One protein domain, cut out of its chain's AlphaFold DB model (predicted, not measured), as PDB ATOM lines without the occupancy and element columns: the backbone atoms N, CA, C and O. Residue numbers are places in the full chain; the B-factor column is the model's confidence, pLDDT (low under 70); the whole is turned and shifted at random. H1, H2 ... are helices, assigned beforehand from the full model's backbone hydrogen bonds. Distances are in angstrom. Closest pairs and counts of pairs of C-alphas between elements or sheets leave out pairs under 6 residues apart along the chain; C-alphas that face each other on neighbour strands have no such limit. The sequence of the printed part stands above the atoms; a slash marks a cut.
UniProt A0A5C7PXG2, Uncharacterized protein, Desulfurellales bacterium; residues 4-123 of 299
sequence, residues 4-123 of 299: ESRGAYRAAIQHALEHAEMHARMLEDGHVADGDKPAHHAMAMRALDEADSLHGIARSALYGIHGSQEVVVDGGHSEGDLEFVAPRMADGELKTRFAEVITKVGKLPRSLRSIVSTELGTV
ATOM      1  N   GLU A   4     171.423  54.974 116.226       65.88
ATOM      2  CA  GLU A   4     172.660  54.179 116.239       65.88
ATOM      3  C   GLU A   4     172.932  53.498 114.889       65.88
ATOM      4  O   GLU A   4     174.039  53.574 114.362       65.88
ATOM      5  N   SER A   5     171.905  52.905 114.270       76.12
ATOM      6  CA  SER A   5     172.025  52.294 112.941       76.12
ATOM      7  C   SER A   5     172.351  53.334 111.866       76.12
ATOM      8  O   SER A   5     173.110  53.047 110.947       76.12
ATOM      9  N   ARG A   6     171.840  54.567 112.002       76.12
ATOM     10  CA  ARG A   6     172.180  55.682 111.103       76.12
ATOM     11  C   ARG A   6     173.650  56.069 111.207       76.12
ATOM     12  O   ARG A   6     174.302  56.237 110.182       76.12
ATOM     13  N   GLY A   7     174.161  56.195 112.430       79.25
ATOM     14  CA  GLY A   7     175.576  56.479 112.670       79.25
ATOM     15  C   GLY A   7     176.481  55.407 112.063       79.25
ATOM     16  O   GLY A   7     177.452  55.742 111.391       79.25
ATOM     17  N   ALA A   8     176.111  54.132 112.215       84.50
ATOM     18  CA  ALA A   8     176.865  53.010 111.662       84.50
ATOM     19  C   ALA A   8     176.955  53.047 110.126       84.50
ATOM     20  O   ALA A   8     178.049  52.905 109.586       84.50
ATOM     21  N   TYR A   9     175.847  53.302 109.417       87.56
ATOM     22  CA  TYR A   9     175.882  53.435 107.953       87.56
ATOM     23  C   TYR A   9     176.747  54.610 107.499       87.56
ATOM     24  O   TYR A   9     177.541  54.460 106.577       87.56
ATOM     25  N   ARG A  10     176.649  55.766 108.162       87.69
ATOM     26  CA  ARG A  10     177.467  56.939 107.812       87.69
ATOM     27  C   ARG A  10     178.959  56.695 108.056       87.69
ATOM     28  O   ARG A  10     179.774  57.085 107.227       87.69
ATOM     29  N   ALA A  11     179.313  56.003 109.138       87.50
ATOM     30  CA  ALA A  11     180.690  55.586 109.393       87.50
ATOM     31  C   ALA A  11     181.190  54.559 108.358       87.50
ATOM     32  O   ALA A  11     182.323  54.662 107.898       87.50
ATOM     33  N   ALA A  12     180.346  53.607 107.948       90.94
ATOM     34  CA  ALA A  12     180.690  52.625 106.921       90.94
ATOM     35  C   ALA A  12     180.901  53.275 105.542       90.94
ATOM     36  O   ALA A  12     181.865  52.948 104.856       90.94
ATOM     37  N   ILE A  13     180.056  54.243 105.169       92.25
ATOM     38  CA  ILE A  13     180.222  55.040 103.943       92.25
ATOM     39  C   ILE A  13     181.555  55.801 103.977       92.25
ATOM     40  O   ILE A  13     182.314  55.741 103.013       92.25
ATOM     41  N   GLN A  14     181.874  56.468 105.095       91.75
ATOM     42  CA  GLN A  14     183.155  57.164 105.268       91.75
ATOM     43  C   GLN A  14     184.344  56.207 105.106       91.75
ATOM     44  O   GLN A  14     185.295  56.521 104.396       91.75
ATOM     45  N   HIS A  15     184.280  55.023 105.717       92.75
ATOM     46  CA  HIS A  15     185.332  54.015 105.600       92.75
ATOM     47  C   HIS A  15     185.502  53.505 104.158       92.75
ATOM     48  O   HIS A  15     186.629  53.347 103.693       92.75
ATOM     49  N   ALA A  16     184.407  53.282 103.425       94.94
ATOM     50  CA  ALA A  16     184.460  52.871 102.022       94.94
ATOM     51  C   ALA A  16     185.083  53.955 101.118       94.94
ATOM     52  O   ALA A  16     185.897  53.639 100.250       94.94
ATOM     53  N   LEU A  17     184.792  55.239 101.364       94.12
ATOM     54  CA  LEU A  17     185.449  56.348 100.660       94.12
ATOM     55  C   LEU A  17     186.951  56.435 100.963       94.12
ATOM     56  O   LEU A  17     187.747  56.671 100.055       94.12
ATOM     57  N   GLU A  18     187.357  56.199 102.210       92.31
ATOM     58  CA  GLU A  18     188.777  56.143 102.586       92.31
ATOM     59  C   GLU A  18     189.491  54.953 101.953       92.31
ATOM     60  O   GLU A  18     190.637  55.070 101.521       92.31
ATOM     61  N   HIS A  19     188.806  53.816 101.847       92.88
ATOM     62  CA  HIS A  19     189.312  52.649 101.141       92.88
ATOM     63  C   HIS A  19     189.544  52.944  99.656       92.88
ATOM     64  O   HIS A  19     190.630  52.669  99.140       92.88
ATOM     65  N   ALA A  20     188.578  53.587  98.993       93.94
ATOM     66  CA  ALA A  20     188.743  54.045  97.619       93.94
ATOM     67  C   ALA A  20     189.921  55.020  97.482       93.94
ATOM     68  O   ALA A  20     190.729  54.902  96.559       93.94
ATOM     69  N   GLU A  21     190.047  55.970  98.412       91.38
ATOM     70  CA  GLU A  21     191.123  56.960  98.410       91.38
ATOM     71  C   GLU A  21     192.502  56.306  98.545       91.38
ATOM     72  O   GLU A  21     193.430  56.707  97.844       91.38
ATOM     73  N   MET A  22     192.654  55.299  99.409       89.69
ATOM     74  CA  MET A  22     193.928  54.590  99.567       89.69
ATOM     75  C   MET A  22     194.381  53.957  98.250       89.69
ATOM     76  O   MET A  22     195.535  54.128  97.857       89.69
ATOM     77  N   HIS A  23     193.472  53.296  97.531       91.94
ATOM     78  CA  HIS A  23     193.784  52.725  96.222       91.94
ATOM     79  C   HIS A  23     194.061  53.795  95.161       91.94
ATOM     80  O   HIS A  23     194.974  53.618  94.360       91.94
ATOM     81  N   ALA A  24     193.332  54.912  95.170       89.75
ATOM     82  CA  ALA A  24     193.575  56.013  94.241       89.75
ATOM     83  C   ALA A  24     194.953  56.664  94.462       89.75
ATOM     84  O   ALA A  24     195.690  56.883  93.506       89.75
ATOM     85  N   ARG A  25     195.353  56.907  95.717       85.56
ATOM     86  CA  ARG A  25     196.681  57.460  96.040       85.56
ATOM     87  C   ARG A  25     197.817  56.533  95.613       85.56
ATOM     88  O   ARG A  25     198.819  56.999  95.088       85.56
ATOM     89  N   MET A  26     197.633  55.220  95.745       86.12
ATOM     90  CA  MET A  26     198.607  54.234  95.265       86.12
ATOM     91  C   MET A  26     198.874  54.330  93.749       86.12
ATOM     92  O   MET A  26     199.977  54.001  93.312       86.12
ATOM     93  N   LEU A  27     197.904  54.797  92.955       85.38
ATOM     94  CA  LEU A  27     198.085  55.040  91.517       85.38
ATOM     95  C   LEU A  27     198.906  56.306  91.240       85.38
ATOM     96  O   LEU A  27     199.725  56.310  90.322       85.38
ATOM     97  N   GLU A  28     198.695  57.356  92.035       80.31
ATOM     98  CA  GLU A  28     199.328  58.671  91.869       80.31
ATOM     99  C   GLU A  28     200.755  58.713  92.413       80.31
ATOM    100  O   GLU A  28     201.651  59.270  91.781       80.31
ATOM    101  N   ASP A  29     200.990  58.091  93.569       74.44
ATOM    102  CA  ASP A  29     202.266  58.204  94.273       74.44
ATOM    103  C   ASP A  29     203.385  57.390  93.586       74.44
ATOM    104  O   ASP A  29     204.542  57.461  93.990       74.44
ATOM    105  N   GLY A  30     203.066  56.597  92.553       67.25
ATOM    106  CA  GLY A  30     204.048  55.859  91.747       67.25
ATOM    107  C   GLY A  30     204.726  54.683  92.462       67.25
ATOM    108  O   GLY A  30     205.651  54.089  91.917       67.25
ATOM    109  N   HIS A  31     204.262  54.322  93.661       72.56
ATOM    110  CA  HIS A  31     204.821  53.235  94.478       72.56
ATOM    111  C   HIS A  31     204.351  51.836  94.047       72.56
ATOM    112  O   HIS A  31     204.770  50.837  94.631       72.56
ATOM    113  N   VAL A  32     203.475  51.752  93.043       82.06
ATOM    114  CA  VAL A  32     202.890  50.504  92.541       82.06
ATOM    115  C   VAL A  32     203.430  50.191  91.149       82.06
ATOM    116  O   VAL A  32     203.494  51.067  90.283       82.06
ATOM    117  N   ALA A  33     203.800  48.926  90.930       83.81
ATOM    118  CA  ALA A  33     204.254  48.442  89.632       83.81
ATOM    119  C   ALA A  33     203.164  48.623  88.561       83.81
ATOM    120  O   ALA A  33     201.977  48.444  88.830       83.81
ATOM    121  N   ASP A  34     203.557  48.928  87.321       82.25
ATOM    122  CA  ASP A  34     202.605  49.222  86.237       82.25
ATOM    123  C   ASP A  34     201.575  48.104  85.999       82.25
ATOM    124  O   ASP A  34     200.429  48.388  85.654       82.25
ATOM    125  N   GLY A  35     201.957  46.843  86.233       85.12
ATOM    126  CA  GLY A  35     201.068  45.684  86.108       85.12
ATOM    127  C   GLY A  35     199.952  45.617  87.156       85.12
ATOM    128  O   GLY A  35     198.904  45.035  86.882       85.12
ATOM    129  N   ASP A  36     200.136  46.254  88.313       88.06
ATOM    130  CA  ASP A  36     199.182  46.218  89.428       88.06
ATOM    131  C   ASP A  36     198.228  47.424  89.415       88.06
ATOM    132  O   ASP A  36     197.156  47.387  90.024       88.06
ATOM    133  N   LYS A  37     198.552  48.487  88.662       88.75
ATOM    134  CA  LYS A  37     197.706  49.686  88.526       88.75
ATOM    135  C   LYS A  37     196.252  49.373  88.135       88.75
ATOM    136  O   LYS A  37     195.352  49.903  88.789       88.75
ATOM    137  N   PRO A  38     195.960  48.477  87.167       91.31
ATOM    138  CA  PRO A  38     194.577  48.118  86.847       91.31
ATOM    139  C   PRO A  38     193.826  47.496  88.030       91.31
ATOM    140  O   PRO A  38     192.625  47.716  88.188       91.31
ATOM    141  N   ALA A  39     194.522  46.742  88.889       91.94
ATOM    142  CA  ALA A  39     193.923  46.139  90.072       91.94
ATOM    143  C   ALA A  39     193.564  47.205  91.118       91.94
ATOM    144  O   ALA A  39     192.445  47.194  91.629       91.94
ATOM    145  N   HIS A  40     194.459  48.161  91.393       92.69
ATOM    146  CA  HIS A  40     194.175  49.274  92.308       92.69
ATOM    147  C   HIS A  40     193.061  50.187  91.782       92.69
ATOM    148  O   HIS A  40     192.168  50.540  92.548       92.69
ATOM    149  N   HIS A  41     193.031  50.477  90.478       92.88
ATOM    150  CA  HIS A  41     191.918  51.199  89.857       92.88
ATOM    151  C   HIS A  41     190.582  50.466  90.061       92.88
ATOM    152  O   HIS A  41     189.607  51.042  90.545       92.88
ATOM    153  N   ALA A  42     190.535  49.164  89.759       94.56
ATOM    154  CA  ALA A  42     189.327  48.362  89.941       94.56
ATOM    155  C   ALA A  42     188.891  48.268  91.413       94.56
ATOM    156  O   ALA A  42     187.692  48.232  91.690       94.56
ATOM    157  N   MET A  43     189.833  48.218  92.359       95.44
ATOM    158  CA  MET A  43     189.529  48.223  93.794       95.44
ATOM    159  C   MET A  43     188.976  49.575  94.256       95.44
ATOM    160  O   MET A  43     187.984  49.595  94.983       95.44
ATOM    161  N   ALA A  44     189.534  50.690  93.774       94.69
ATOM    162  CA  ALA A  44     189.009  52.024  94.055       94.69
ATOM    163  C   ALA A  44     187.560  52.181  93.563       94.69
ATOM    164  O   ALA A  44     186.695  52.590  94.334       94.69
ATOM    165  N   MET A  45     187.268  51.770  92.322       96.12
ATOM    166  CA  MET A  45     185.907  51.815  91.769       96.12
ATOM    167  C   MET A  45     184.921  50.959  92.572       96.12
ATOM    168  O   MET A  45     183.837  51.427  92.911       96.12
ATOM    169  N   ARG A  46     185.310  49.736  92.961       96.75
ATOM    170  CA  ARG A  46     184.457  48.871  93.798       96.75
ATOM    171  C   ARG A  46     184.152  49.488  95.158       96.75
ATOM    172  O   ARG A  46     183.023  49.384  95.620       96.75
ATOM    173  N   ALA A  47     185.135  50.123  95.792       96.81
ATOM    174  CA  ALA A  47     184.936  50.788  97.076       96.81
ATOM    175  C   ALA A  47     184.006  52.014  96.951       96.81
ATOM    176  O   ALA A  47     183.184  52.261  97.833       96.81
ATOM    177  N   LEU A  48     184.064  52.742  95.828       96.19
ATOM    178  CA  LEU A  48     183.109  53.815  95.517       96.19
ATOM    179  C   LEU A  48     181.691  53.278  95.293       96.19
ATOM    180  O   LEU A  48     180.732  53.850  95.811       96.19
ATOM    181  N   ASP A  49     181.553  52.165  94.575       96.69
ATOM    182  CA  ASP A  49     180.261  51.503  94.368       96.69
ATOM    183  C   ASP A  49     179.683  50.948  95.677       96.69
ATOM    184  O   ASP A  49     178.472  50.997  95.896       96.69
ATOM    185  N   GLU A  50     180.537  50.471  96.584       96.38
ATOM    186  CA  GLU A  50     180.143  50.069  97.934       96.38
ATOM    187  C   GLU A  50     179.619  51.264  98.742       96.38
ATOM    188  O   GLU A  50     178.529  51.179  99.310       96.38
ATOM    189  N   ALA A  51     180.329  52.397  98.744       94.69
ATOM    190  CA  ALA A  51     179.869  53.624  99.400       94.69
ATOM    191  C   ALA A  51     178.511  54.095  98.845       94.69
ATOM    192  O   ALA A  51     177.606  54.449  99.607       94.69
ATOM    193  N   ASP A  52     178.345  54.045  97.523       93.69
ATOM    194  CA  ASP A  52     177.105  54.402  96.834       93.69
ATOM    195  C   ASP A  52     175.941  53.461  97.205       93.69
ATOM    196  O   ASP A  52     174.825  53.900  97.509       93.69
ATOM    197  N   SER A  53     176.213  52.155  97.254       93.25
ATOM    198  CA  SER A  53     175.245  51.128  97.644       93.25
ATOM    199  C   SER A  53     174.817  51.272  99.106       93.25
ATOM    200  O   SER A  53     173.618  51.295  99.401       93.25
ATOM    201  N   LEU A  54     175.771  51.464 100.024       91.88
ATOM    202  CA  LEU A  54     175.504  51.699 101.447       91.88
ATOM    203  C   LEU A  54     174.635  52.940 101.659       91.88
ATOM    204  O   LEU A  54     173.695  52.909 102.456       91.88
ATOM    205  N   HIS A  55     174.896  54.012 100.912       89.12
ATOM    206  CA  HIS A  55     174.060  55.206 100.938       89.12
ATOM    207  C   HIS A  55     172.651  54.955 100.397       89.12
ATOM    208  O   HIS A  55     171.669  55.406 100.988       89.12
ATOM    209  N   GLY A  56     172.523  54.195  99.307       87.88
ATOM    210  CA  GLY A  56     171.231  53.768  98.770       87.88
ATOM    211  C   GLY A  56     170.407  52.965  99.781       87.88
ATOM    212  O   GLY A  56     169.227  53.258  99.985       87.88
ATOM    213  N   ILE A  57     171.038  52.006 100.466       86.88
ATOM    214  CA  ILE A  57     170.419  51.200 101.530       86.88
ATOM    215  C   ILE A  57     169.989  52.095 102.695       86.88
ATOM    216  O   ILE A  57     168.838  52.021 103.131       86.88
ATOM    217  N   ALA A  58     170.875  52.973 103.172       83.81
ATOM    218  CA  ALA A  58     170.580  53.892 104.267       83.81
ATOM    219  C   ALA A  58     169.402  54.819 103.926       83.81
ATOM    220  O   ALA A  58     168.475  54.966 104.726       83.81
ATOM    221  N   ARG A  59     169.387  55.381 102.710       81.06
ATOM    222  CA  ARG A  59     168.299  56.229 102.207       81.06
ATOM    223  C   ARG A  59     166.989  55.451 102.091       81.06
ATOM    224  O   ARG A  59     165.964  55.929 102.570       81.06
ATOM    225  N   SER A  60     167.010  54.249 101.517       78.00
ATOM    226  CA  SER A  60     165.820  53.393 101.401       78.00
ATOM    227  C   SER A  60     165.243  53.028 102.775       78.00
ATOM    228  O   SER A  60     164.033  53.097 102.982       78.00
ATOM    229  N   ALA A  61     166.103  52.736 103.754       75.25
ATOM    230  CA  ALA A  61     165.697  52.439 105.127       75.25
ATOM    231  C   ALA A  61     165.151  53.661 105.900       75.25
ATOM    232  O   ALA A  61     164.461  53.491 106.911       75.25
ATOM    233  N   LEU A  62     165.473  54.885 105.466       69.62
ATOM    234  CA  LEU A  62     164.992  56.137 106.065       69.62
ATOM    235  C   LEU A  62     163.703  56.646 105.414       69.62
ATOM    236  O   LEU A  62     162.809  57.090 106.130       69.62
ATOM    237  N   TYR A  63     163.606  56.565 104.088       66.19
ATOM    238  CA  TYR A  63     162.569  57.242 103.302       66.19
ATOM    239  C   TYR A  63     161.664  56.290 102.500       66.19
ATOM    240  O   TYR A  63     160.723  56.738 101.846       66.19
ATOM    241  N   GLY A  64     161.907  54.977 102.556       62.47
ATOM    242  CA  GLY A  64     161.184  53.976 101.769       62.47
ATOM    243  C   GLY A  64     161.592  53.948 100.288       62.47
ATOM    244  O   GLY A  64     162.436  54.715  99.831       62.47
ATOM    245  N   ILE A  65     160.985  53.038  99.517       56.62
ATOM    246  CA  ILE A  65     161.300  52.780  98.091       56.62
ATOM    247  C   ILE A  65     160.794  53.911  97.160       56.62
ATOM    248  O   ILE A  65     161.210  54.005  96.009       56.62
ATOM    249  N   HIS A  66     159.939  54.810  97.662       49.50
ATOM    250  CA  HIS A  66     159.285  55.880  96.891       49.50
ATOM    251  C   HIS A  66     159.639  57.305  97.358       49.50
ATOM    252  O   HIS A  66     158.898  58.243  97.069       49.50
ATOM    253  N   GLY A  67     160.743  57.484  98.092       48.16
ATOM    254  CA  GLY A  67     161.207  58.813  98.507       48.16
ATOM    255  C   GLY A  67     161.515  59.697  97.294       48.16
ATOM    256  O   GLY A  67     162.235  59.275  96.389       48.16
ATOM    257  N   SER A  68     160.933  60.899  97.264       47.06
ATOM    258  CA  SER A  68     161.086  61.910  96.214       47.06
ATOM    259  C   SER A  68     162.549  62.103  95.794       47.06
ATOM    260  O   SER A  68     163.460  62.061  96.618       47.06
ATOM    261  N   GLN A  69     162.773  62.361  94.500       44.97
ATOM    262  CA  GLN A  69     164.076  62.698  93.893       44.97
ATOM    263  C   GLN A  69     164.653  64.047  94.368       44.97
ATOM    264  O   GLN A  69     165.439  64.684  93.671       44.97
ATOM    265  N   GLU A  70     164.250  64.524  95.537       41.34
ATOM    266  CA  GLU A  70     164.811  65.722  96.124       41.34
ATOM    267  C   GLU A  70     166.128  65.329  96.797       41.34
ATOM    268  O   GLU A  70     166.201  64.332  97.522       41.34
ATOM    269  N   VAL A  71     167.201  66.073  96.521       45.62
ATOM    270  CA  VAL A  71     168.471  65.932  97.240       45.62
ATOM    271  C   VAL A  71     168.227  66.433  98.660       45.62
ATOM    272  O   VAL A  71     168.510  67.578  98.998       45.62
ATOM    273  N   VAL A  72     167.624  65.587  99.490       45.97
ATOM    274  CA  VAL A  72     167.456  65.870 100.908       45.97
ATOM    275  C   VAL A  72     168.830  65.698 101.532       45.97
ATOM    276  O   VAL A  72     169.310  64.583 101.743       45.97
ATOM    277  N   VAL A  73     169.478  66.834 101.768       49.84
ATOM    278  CA  VAL A  73     170.652  66.953 102.624       49.84
ATOM    279  C   VAL A  73     170.224  66.448 104.005       49.84
ATOM    280  O   VAL A  73     169.417  67.082 104.684       49.84
ATOM    281  N   ASP A  74     170.656  65.232 104.347       49.28
ATOM    282  CA  ASP A  74     170.235  64.484 105.533       49.28
ATOM    283  C   ASP A  74     170.432  65.346 106.792       49.28
ATOM    284  O   ASP A  74     171.553  65.585 107.238       49.28
ATOM    285  N   GLY A  75     169.329  65.809 107.394       45.19
ATOM    286  CA  GLY A  75     169.313  66.618 108.622       45.19
ATOM    287  C   GLY A  75     169.867  65.901 109.863       45.19
ATOM    288  O   GLY A  75     169.730  66.395 110.978       45.19
ATOM    289  N   GLY A  76     170.481  64.726 109.697       49.00
ATOM    290  CA  GLY A  76     171.297  64.041 110.691       49.00
ATOM    291  C   GLY A  76     172.703  64.617 110.878       49.00
ATOM    292  O   GLY A  76     173.506  63.958 111.541       49.00
ATOM    293  N   HIS A  77     173.013  65.789 110.308       55.69
ATOM    294  CA  HIS A  77     174.279  66.482 110.532       55.69
ATOM    295  C   HIS A  77     174.520  66.706 112.020       55.69
ATOM    296  O   HIS A  77     173.812  67.468 112.676       55.69
ATOM    297  N   SER A  78     175.516  66.007 112.547       58.09
ATOM    298  CA  SER A  78     176.002  66.243 113.898       58.09
ATOM    299  C   SER A  78     177.041  67.361 113.845       58.09
ATOM    300  O   SER A  78     177.700  67.564 112.822       58.09
ATOM    301  N   GLU A  79     177.167  68.115 114.933       55.47
ATOM    302  CA  GLU A  79     178.215  69.125 115.078       55.47
ATOM    303  C   GLU A  79     179.586  68.459 114.842       55.47
ATOM    304  O   GLU A  79     179.964  67.538 115.564       55.47
ATOM    305  N   GLY A  80     180.292  68.860 113.776       64.88
ATOM    306  CA  GLY A  80     181.578  68.273 113.379       64.88
ATOM    307  C   GLY A  80     181.573  67.374 112.135       64.88
ATOM    308  O   GLY A  80     182.648  66.911 111.754       64.88
ATOM    309  N   ASP A  81     180.432  67.147 111.475       77.44
ATOM    310  CA  ASP A  81     180.406  66.458 110.174       77.44
ATOM    311  C   ASP A  81     181.075  67.309 109.079       77.44
ATOM    312  O   ASP A  81     180.798  68.506 108.942       77.44
ATOM    313  N   LEU A  82     181.929  66.682 108.265       78.31
ATOM    314  CA  LEU A  82     182.701  67.337 107.208       78.31
ATOM    315  C   LEU A  82     182.359  66.758 105.839       78.31
ATOM    316  O   LEU A  82     181.977  65.597 105.705       78.31
ATOM    317  N   GLU A  83     182.499  67.581 104.804       81.62
ATOM    318  CA  GLU A  83     182.489  67.079 103.433       81.62
ATOM    319  C   GLU A  83     183.740  66.236 103.206       81.62
ATOM    320  O   GLU A  83     184.849  66.633 103.576       81.62
ATOM    321  N   PHE A  84     183.558  65.059 102.607       83.00
ATOM    322  CA  PHE A  84     184.690  64.248 102.197       83.00
ATOM    323  C   PHE A  84     185.453  64.988 101.096       83.00
ATOM    324  O   PHE A  84     184.889  65.338 100.058       83.00
ATOM    325  N   VAL A  85     186.744  65.220 101.310       82.94
ATOM    326  CA  VAL A  85     187.594  65.882 100.321       82.94
ATOM    327  C   VAL A  85     188.177  64.814  99.409       82.94
ATOM    328  O   VAL A  85     188.999  64.012  99.842       82.94
ATOM    329  N   ALA A  86     187.752  64.808  98.142       78.75
ATOM    330  CA  ALA A  86     188.316  63.906  97.144       78.75
ATOM    331  C   ALA A  86     189.845  64.085  97.056       78.75
ATOM    332  O   ALA A  86     190.325  65.229  97.066       78.75
ATOM    333  N   PRO A  87     190.619  62.994  96.923       78.75
ATOM    334  CA  PRO A  87     192.052  63.113  96.718       78.75
ATOM    335  C   PRO A  87     192.346  63.819  95.388       78.75
ATOM    336  O   PRO A  87     191.546  63.805  94.448       78.75
ATOM    337  N   ARG A  88     193.517  64.456  95.292       79.38
ATOM    338  CA  ARG A  88     194.011  64.950  94.002       79.38
ATOM    339  C   ARG A  88     194.396  63.739  93.158       79.38
ATOM    340  O   ARG A  88     195.214  62.949  93.606       79.38
ATOM    341  N   MET A  89     193.805  63.614  91.973       82.62
ATOM    342  CA  MET A  89     194.062  62.505  91.050       82.62
ATOM    343  C   MET A  89     194.095  62.981  89.595       82.62
ATOM    344  O   MET A  89     193.376  63.922  89.228       82.62
ATOM    345  N   ALA A  90     194.939  62.337  88.792       81.25
ATOM    346  CA  ALA A  90     195.088  62.529  87.357       81.25
ATOM    347  C   ALA A  90     194.073  61.702  86.552       81.25
ATOM    348  O   ALA A  90     193.656  62.136  85.478       81.25
ATOM    349  N   ASP A  91     193.646  60.549  87.077       85.44
ATOM    350  CA  ASP A  91     192.635  59.694  86.450       85.44
ATOM    351  C   ASP A  91     191.260  60.389  86.394       85.44
ATOM    352  O   ASP A  91     190.657  60.727  87.417       85.44
ATOM    353  N   GLY A  92     190.765  60.633  85.177       87.94
ATOM    354  CA  GLY A  92     189.509  61.348  84.946       87.94
ATOM    355  C   GLY A  92     188.252  60.543  85.285       87.94
ATOM    356  O   GLY A  92     187.246  61.138  85.685       87.94
ATOM    357  N   GLU A  93     188.300  59.217  85.154       91.69
ATOM    358  CA  GLU A  93     187.174  58.329  85.457       91.69
ATOM    359  C   GLU A  93     186.973  58.247  86.971       91.69
ATOM    360  O   GLU A  93     185.893  58.583  87.468       91.69
ATOM    361  N   LEU A  94     188.041  57.936  87.715       91.44
ATOM    362  CA  LEU A  94     188.009  57.920  89.179       91.44
ATOM    363  C   LEU A  94     187.590  59.276  89.738       91.44
ATOM    364  O   LEU A  94     186.745  59.343  90.632       91.44
ATOM    365  N   LYS A  95     188.118  60.372  89.183       91.75
ATOM    366  CA  LYS A  95     187.776  61.726  89.636       91.75
ATOM    367  C   LYS A  95     186.288  62.013  89.499       91.75
ATOM    368  O   LYS A  95     185.689  62.595  90.405       91.75
ATOM    369  N   THR A  96     185.704  61.602  88.378       93.56
ATOM    370  CA  THR A  96     184.272  61.757  88.119       93.56
ATOM    371  C   THR A  96     183.467  60.920  89.108       93.56
ATOM    372  O   THR A  96     182.569  61.451  89.762       93.56
ATOM    373  N   ARG A  97     183.848  59.653  89.316       94.31
ATOM    374  CA  ARG A  97     183.146  58.758  90.241       94.31
ATOM    375  C   ARG A  97     183.214  59.234  91.694       94.31
ATOM    376  O   ARG A  97     182.196  59.236  92.381       94.31
ATOM    377  N   PHE A  98     184.372  59.704  92.161       93.75
ATOM    378  CA  PHE A  98     184.497  60.317  93.487       93.75
ATOM    379  C   PHE A  98     183.563  61.517  93.636       93.75
ATOM    380  O   PHE A  98     182.839  61.602  94.626       93.75
ATOM    381  N   ALA A  99     183.551  62.429  92.660       91.94
ATOM    382  CA  ALA A  99     182.705  63.616  92.712       91.94
ATOM    383  C   ALA A  99     181.212  63.254  92.778       91.94
ATOM    384  O   ALA A  99     180.481  63.831  93.587       91.94
ATOM    385  N   GLU A 100     180.767  62.275  91.988       92.31
ATOM    386  CA  GLU A 100     179.394  61.762  92.026       92.31
ATOM    387  C   GLU A 100     179.024  61.214  93.406       92.31
ATOM    388  O   GLU A 100     178.021  61.633  93.991       92.31
ATOM    389  N   VAL A 101     179.836  60.297  93.945       92.31
ATOM    390  CA  VAL A 101     179.536  59.631  95.218       92.31
ATOM    391  C   VAL A 101     179.593  60.627  96.375       92.31
ATOM    392  O   VAL A 101     178.649  60.677  97.158       92.31
ATOM    393  N   ILE A 102     180.621  61.481  96.449       91.12
ATOM    394  CA  ILE A 102     180.757  62.512  97.495       91.12
ATOM    395  C   ILE A 102     179.559  63.466  97.482       91.12
ATOM    396  O   ILE A 102     178.965  63.729  98.528       91.12
ATOM    397  N   THR A 103     179.152  63.936  96.297       89.06
ATOM    398  CA  THR A 103     177.974  64.808  96.154       89.06
ATOM    399  C   THR A 103     176.706  64.099  96.624       89.06
ATOM    400  O   THR A 103     175.841  64.708  97.254       89.06
ATOM    401  N   LYS A 104     176.588  62.797  96.346       87.69
ATOM    402  CA  LYS A 104     175.415  62.007  96.712       87.69
ATOM    403  C   LYS A 104     175.322  61.757  98.218       87.69
ATOM    404  O   LYS A 104     174.213  61.834  98.751       87.69
ATOM    405  N   VAL A 105     176.435  61.421  98.878       86.25
ATOM    406  CA  VAL A 105     176.480  61.076 100.315       86.25
ATOM    407  C   VAL A 105     176.480  62.310 101.219       86.25
ATOM    408  O   VAL A 105     175.945  62.252 102.325       86.25
ATOM    409  N   GLY A 106     177.021  63.434 100.743       85.06
ATOM    410  CA  GLY A 106     177.092  64.686 101.490       85.06
ATOM    411  C   GLY A 106     178.089  64.636 102.651       85.06
ATOM    412  O   GLY A 106     179.126  63.978 102.587       85.06
ATOM    413  N   LYS A 107     177.794  65.373 103.727       86.56
ATOM    414  CA  LYS A 107     178.674  65.446 104.903       86.56
ATOM    415  C   LYS A 107     178.693  64.124 105.658       86.56
ATOM    416  O   LYS A 107     177.648  63.501 105.857       86.56
ATOM    417  N   LEU A 108     179.856  63.743 106.165       86.38
ATOM    418  CA  LEU A 108     180.100  62.500 106.889       86.38
ATOM    419  C   LEU A 108     180.808  62.783 108.222       86.38
ATOM    420  O   LEU A 108     181.428  63.839 108.381       86.38
ATOM    421  N   PRO A 109     180.704  61.872 109.205       85.25
ATOM    422  CA  PRO A 109     181.439  62.008 110.455       85.25
ATOM    423  C   PRO A 109     182.952  61.999 110.206       85.25
ATOM    424  O   PRO A 109     183.445  61.300 109.319       85.25
ATOM    425  N   ARG A 110     183.706  62.737 111.031       85.44
ATOM    426  CA  ARG A 110     185.175  62.697 110.997       85.44
ATOM    427  C   ARG A 110     185.681  61.287 111.277       85.44
ATOM    428  O   ARG A 110     185.337  60.688 112.294       85.44
ATOM    429  N   SER A 111     186.570  60.799 110.424       86.19
ATOM    430  CA  SER A 111     187.286  59.557 110.682       86.19
ATOM    431  C   SER A 111     188.497  59.762 111.581       86.19
ATOM    432  O   SER A 111     189.070  60.856 111.667       86.19
ATOM    433  N   LEU A 112     188.948  58.666 112.193       87.12
ATOM    434  CA  LEU A 112     190.214  58.636 112.922       87.12
ATOM    435  C   LEU A 112     191.387  59.024 112.018       87.12
ATOM    436  O   LEU A 112     192.235  59.801 112.443       87.12
ATOM    437  N   ARG A 113     191.403  58.560 110.761       87.69
ATOM    438  CA  ARG A 113     192.446  58.898 109.783       87.69
ATOM    439  C   ARG A 113     192.505  60.403 109.518       87.69
ATOM    440  O   ARG A 113     193.589  60.978 109.537       87.69
ATOM    441  N   SER A 114     191.354  61.052 109.330       86.00
ATOM    442  CA  SER A 114     191.260  62.506 109.136       86.00
ATOM    443  C   SER A 114     191.711  63.281 110.376       86.00
ATOM    444  O   SER A 114     192.476  64.242 110.262       86.00
ATOM    445  N   ILE A 115     191.281  62.856 111.571       90.12
ATOM    446  CA  ILE A 115     191.709  63.457 112.841       90.12
ATOM    447  C   ILE A 115     193.223  63.365 112.991       90.12
ATOM    448  O   ILE A 115     193.885  64.384 113.143       90.12
ATOM    449  N   VAL A 116     193.772  62.163 112.874       92.94
ATOM    450  CA  VAL A 116     195.200  61.897 113.028       92.94
ATOM    451  C   VAL A 116     196.020  62.658 111.984       92.94
ATOM    452  O   VAL A 116     196.984  63.329 112.340       92.94
ATOM    453  N   SER A 117     195.583  62.684 110.723       89.62
ATOM    454  CA  SER A 117     196.247  63.480 109.687       89.62
ATOM    455  C   SER A 117     196.236  64.982 109.985       89.62
ATOM    456  O   SER A 117     197.200  65.659 109.646       89.62
ATOM    457  N   THR A 118     195.161  65.514 110.571       89.94
ATOM    458  CA  THR A 118     195.020  66.953 110.859       89.94
ATOM    459  C   THR A 118     195.841  67.357 112.081       89.94
ATOM    460  O   THR A 118     196.576  68.337 112.032       89.94
ATOM    461  N   GLU A 119     195.738  66.587 113.166       92.12
ATOM    462  CA  GLU A 119     196.374  66.904 114.449       92.12
ATOM    463  C   GLU A 119     197.862  66.529 114.463       92.12
ATOM    464  O   GLU A 119     198.689  67.238 115.031       92.12
ATOM    465  N   LEU A 120     198.220  65.404 113.835       93.31
ATOM    466  CA  LEU A 120     199.579  64.852 113.862       93.31
ATOM    467  C   LEU A 120     200.322  65.029 112.534       93.31
ATOM    468  O   LEU A 120     201.518  64.738 112.472       93.31
ATOM    469  N   GLY A 121     199.660  65.492 111.470       91.81
ATOM    470  CA  GLY A 121     200.274  65.710 110.154       91.81
ATOM    471  C   GLY A 121     200.669  64.428 109.413       91.81
ATOM    472  O   GLY A 121     201.311  64.497 108.370       91.81
ATOM    473  N   THR A 122     200.342  63.257 109.956       90.56
ATOM    474  CA  THR A 122     200.681  61.946 109.394       90.56
ATOM    475  C   THR A 122     199.643  60.919 109.815       90.56
ATOM    476  O   THR A 122     198.963  61.104 110.819       90.56
ATOM    477  N   VAL A 123     199.525  59.851 109.032       88.69
ATOM    478  CA  VAL A 123     198.667  58.678 109.275       88.69
ATOM    479  C   VAL A 123     199.490  57.392 109.398       88.69
ATOM    480  O   VAL A 123     198.919  56.308 109.482       88.69
TER     481      VAL A 123
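What this domain is: This is residues 4 to 123 of the 299 residues of an uncharacterized protein of Desulfurellales bacterium (UniProt A0A5C7PXG2). Two long helices, H1 and H2, form a helical hairpin, and the shorter H3 lies beside them, nearer to H2, as the third member of a bundle, three helices side by side. A long loop, residues 64 to 91, leads from the end of H2 back to the start of H3, and small H4 lies off the bundle, with residues 116 to 121 sticking out. The printed part has 120 residues with four named helices, H1, H2, H3 and H4 in chain order, and no named strand; its class is all helix. It is compact, with a radius of gyration of the C-alphas of 15.2 A and spans of 45 by 33 by 20 A.

Where its parts are: H1, residues 4 to 28, begins at C-alpha 4 at (172.660, 54.179, 116.239) and is 36.4 A long. H2, residues 37 to 63, is 38.9 A long and ends at C-alpha 63 at (162.569, 57.242, 103.302). H3, residues 92 to 105, is 20.2 A long. H4, residues 112 to 120, ends at C-alpha 120 at (199.579, 64.852, 113.862), 11.3 A from its first C-alpha.

How they stand to each other: H1 and H2 touch, opposite ways at a shallow tilt of 18 degrees; their closest C-alphas, of Ala 20 and Ala 44, are 4.1 A apart. H2 touches H3, the same way at 19 degrees, a shallow tilt, with the C-alphas of Asp 52 and Val 101 closest at 6.0 A. H1 and H3 are close but not clearly touching: their closest C-alphas, of Ala 24 and Leu 94, are 7.8 A apart. H4 is apart from H1, H2 and H3. Residues 82 to 83 pair antiparallel with residues 107 to 108. In H1, H2, H3 and H4 every O i to N i+4 pair is within hydrogen-bond range.

The domain as a whole: The C-alphas farthest apart, of Ala 33 and His 66, are 46.2 A apart. The printed part has no cut. The link from H2 to H3 is long, with 28 residues. The mean pLDDT of the printed part is 82.1; residue 4, residue 30 and residues 62 to 80 are under 70.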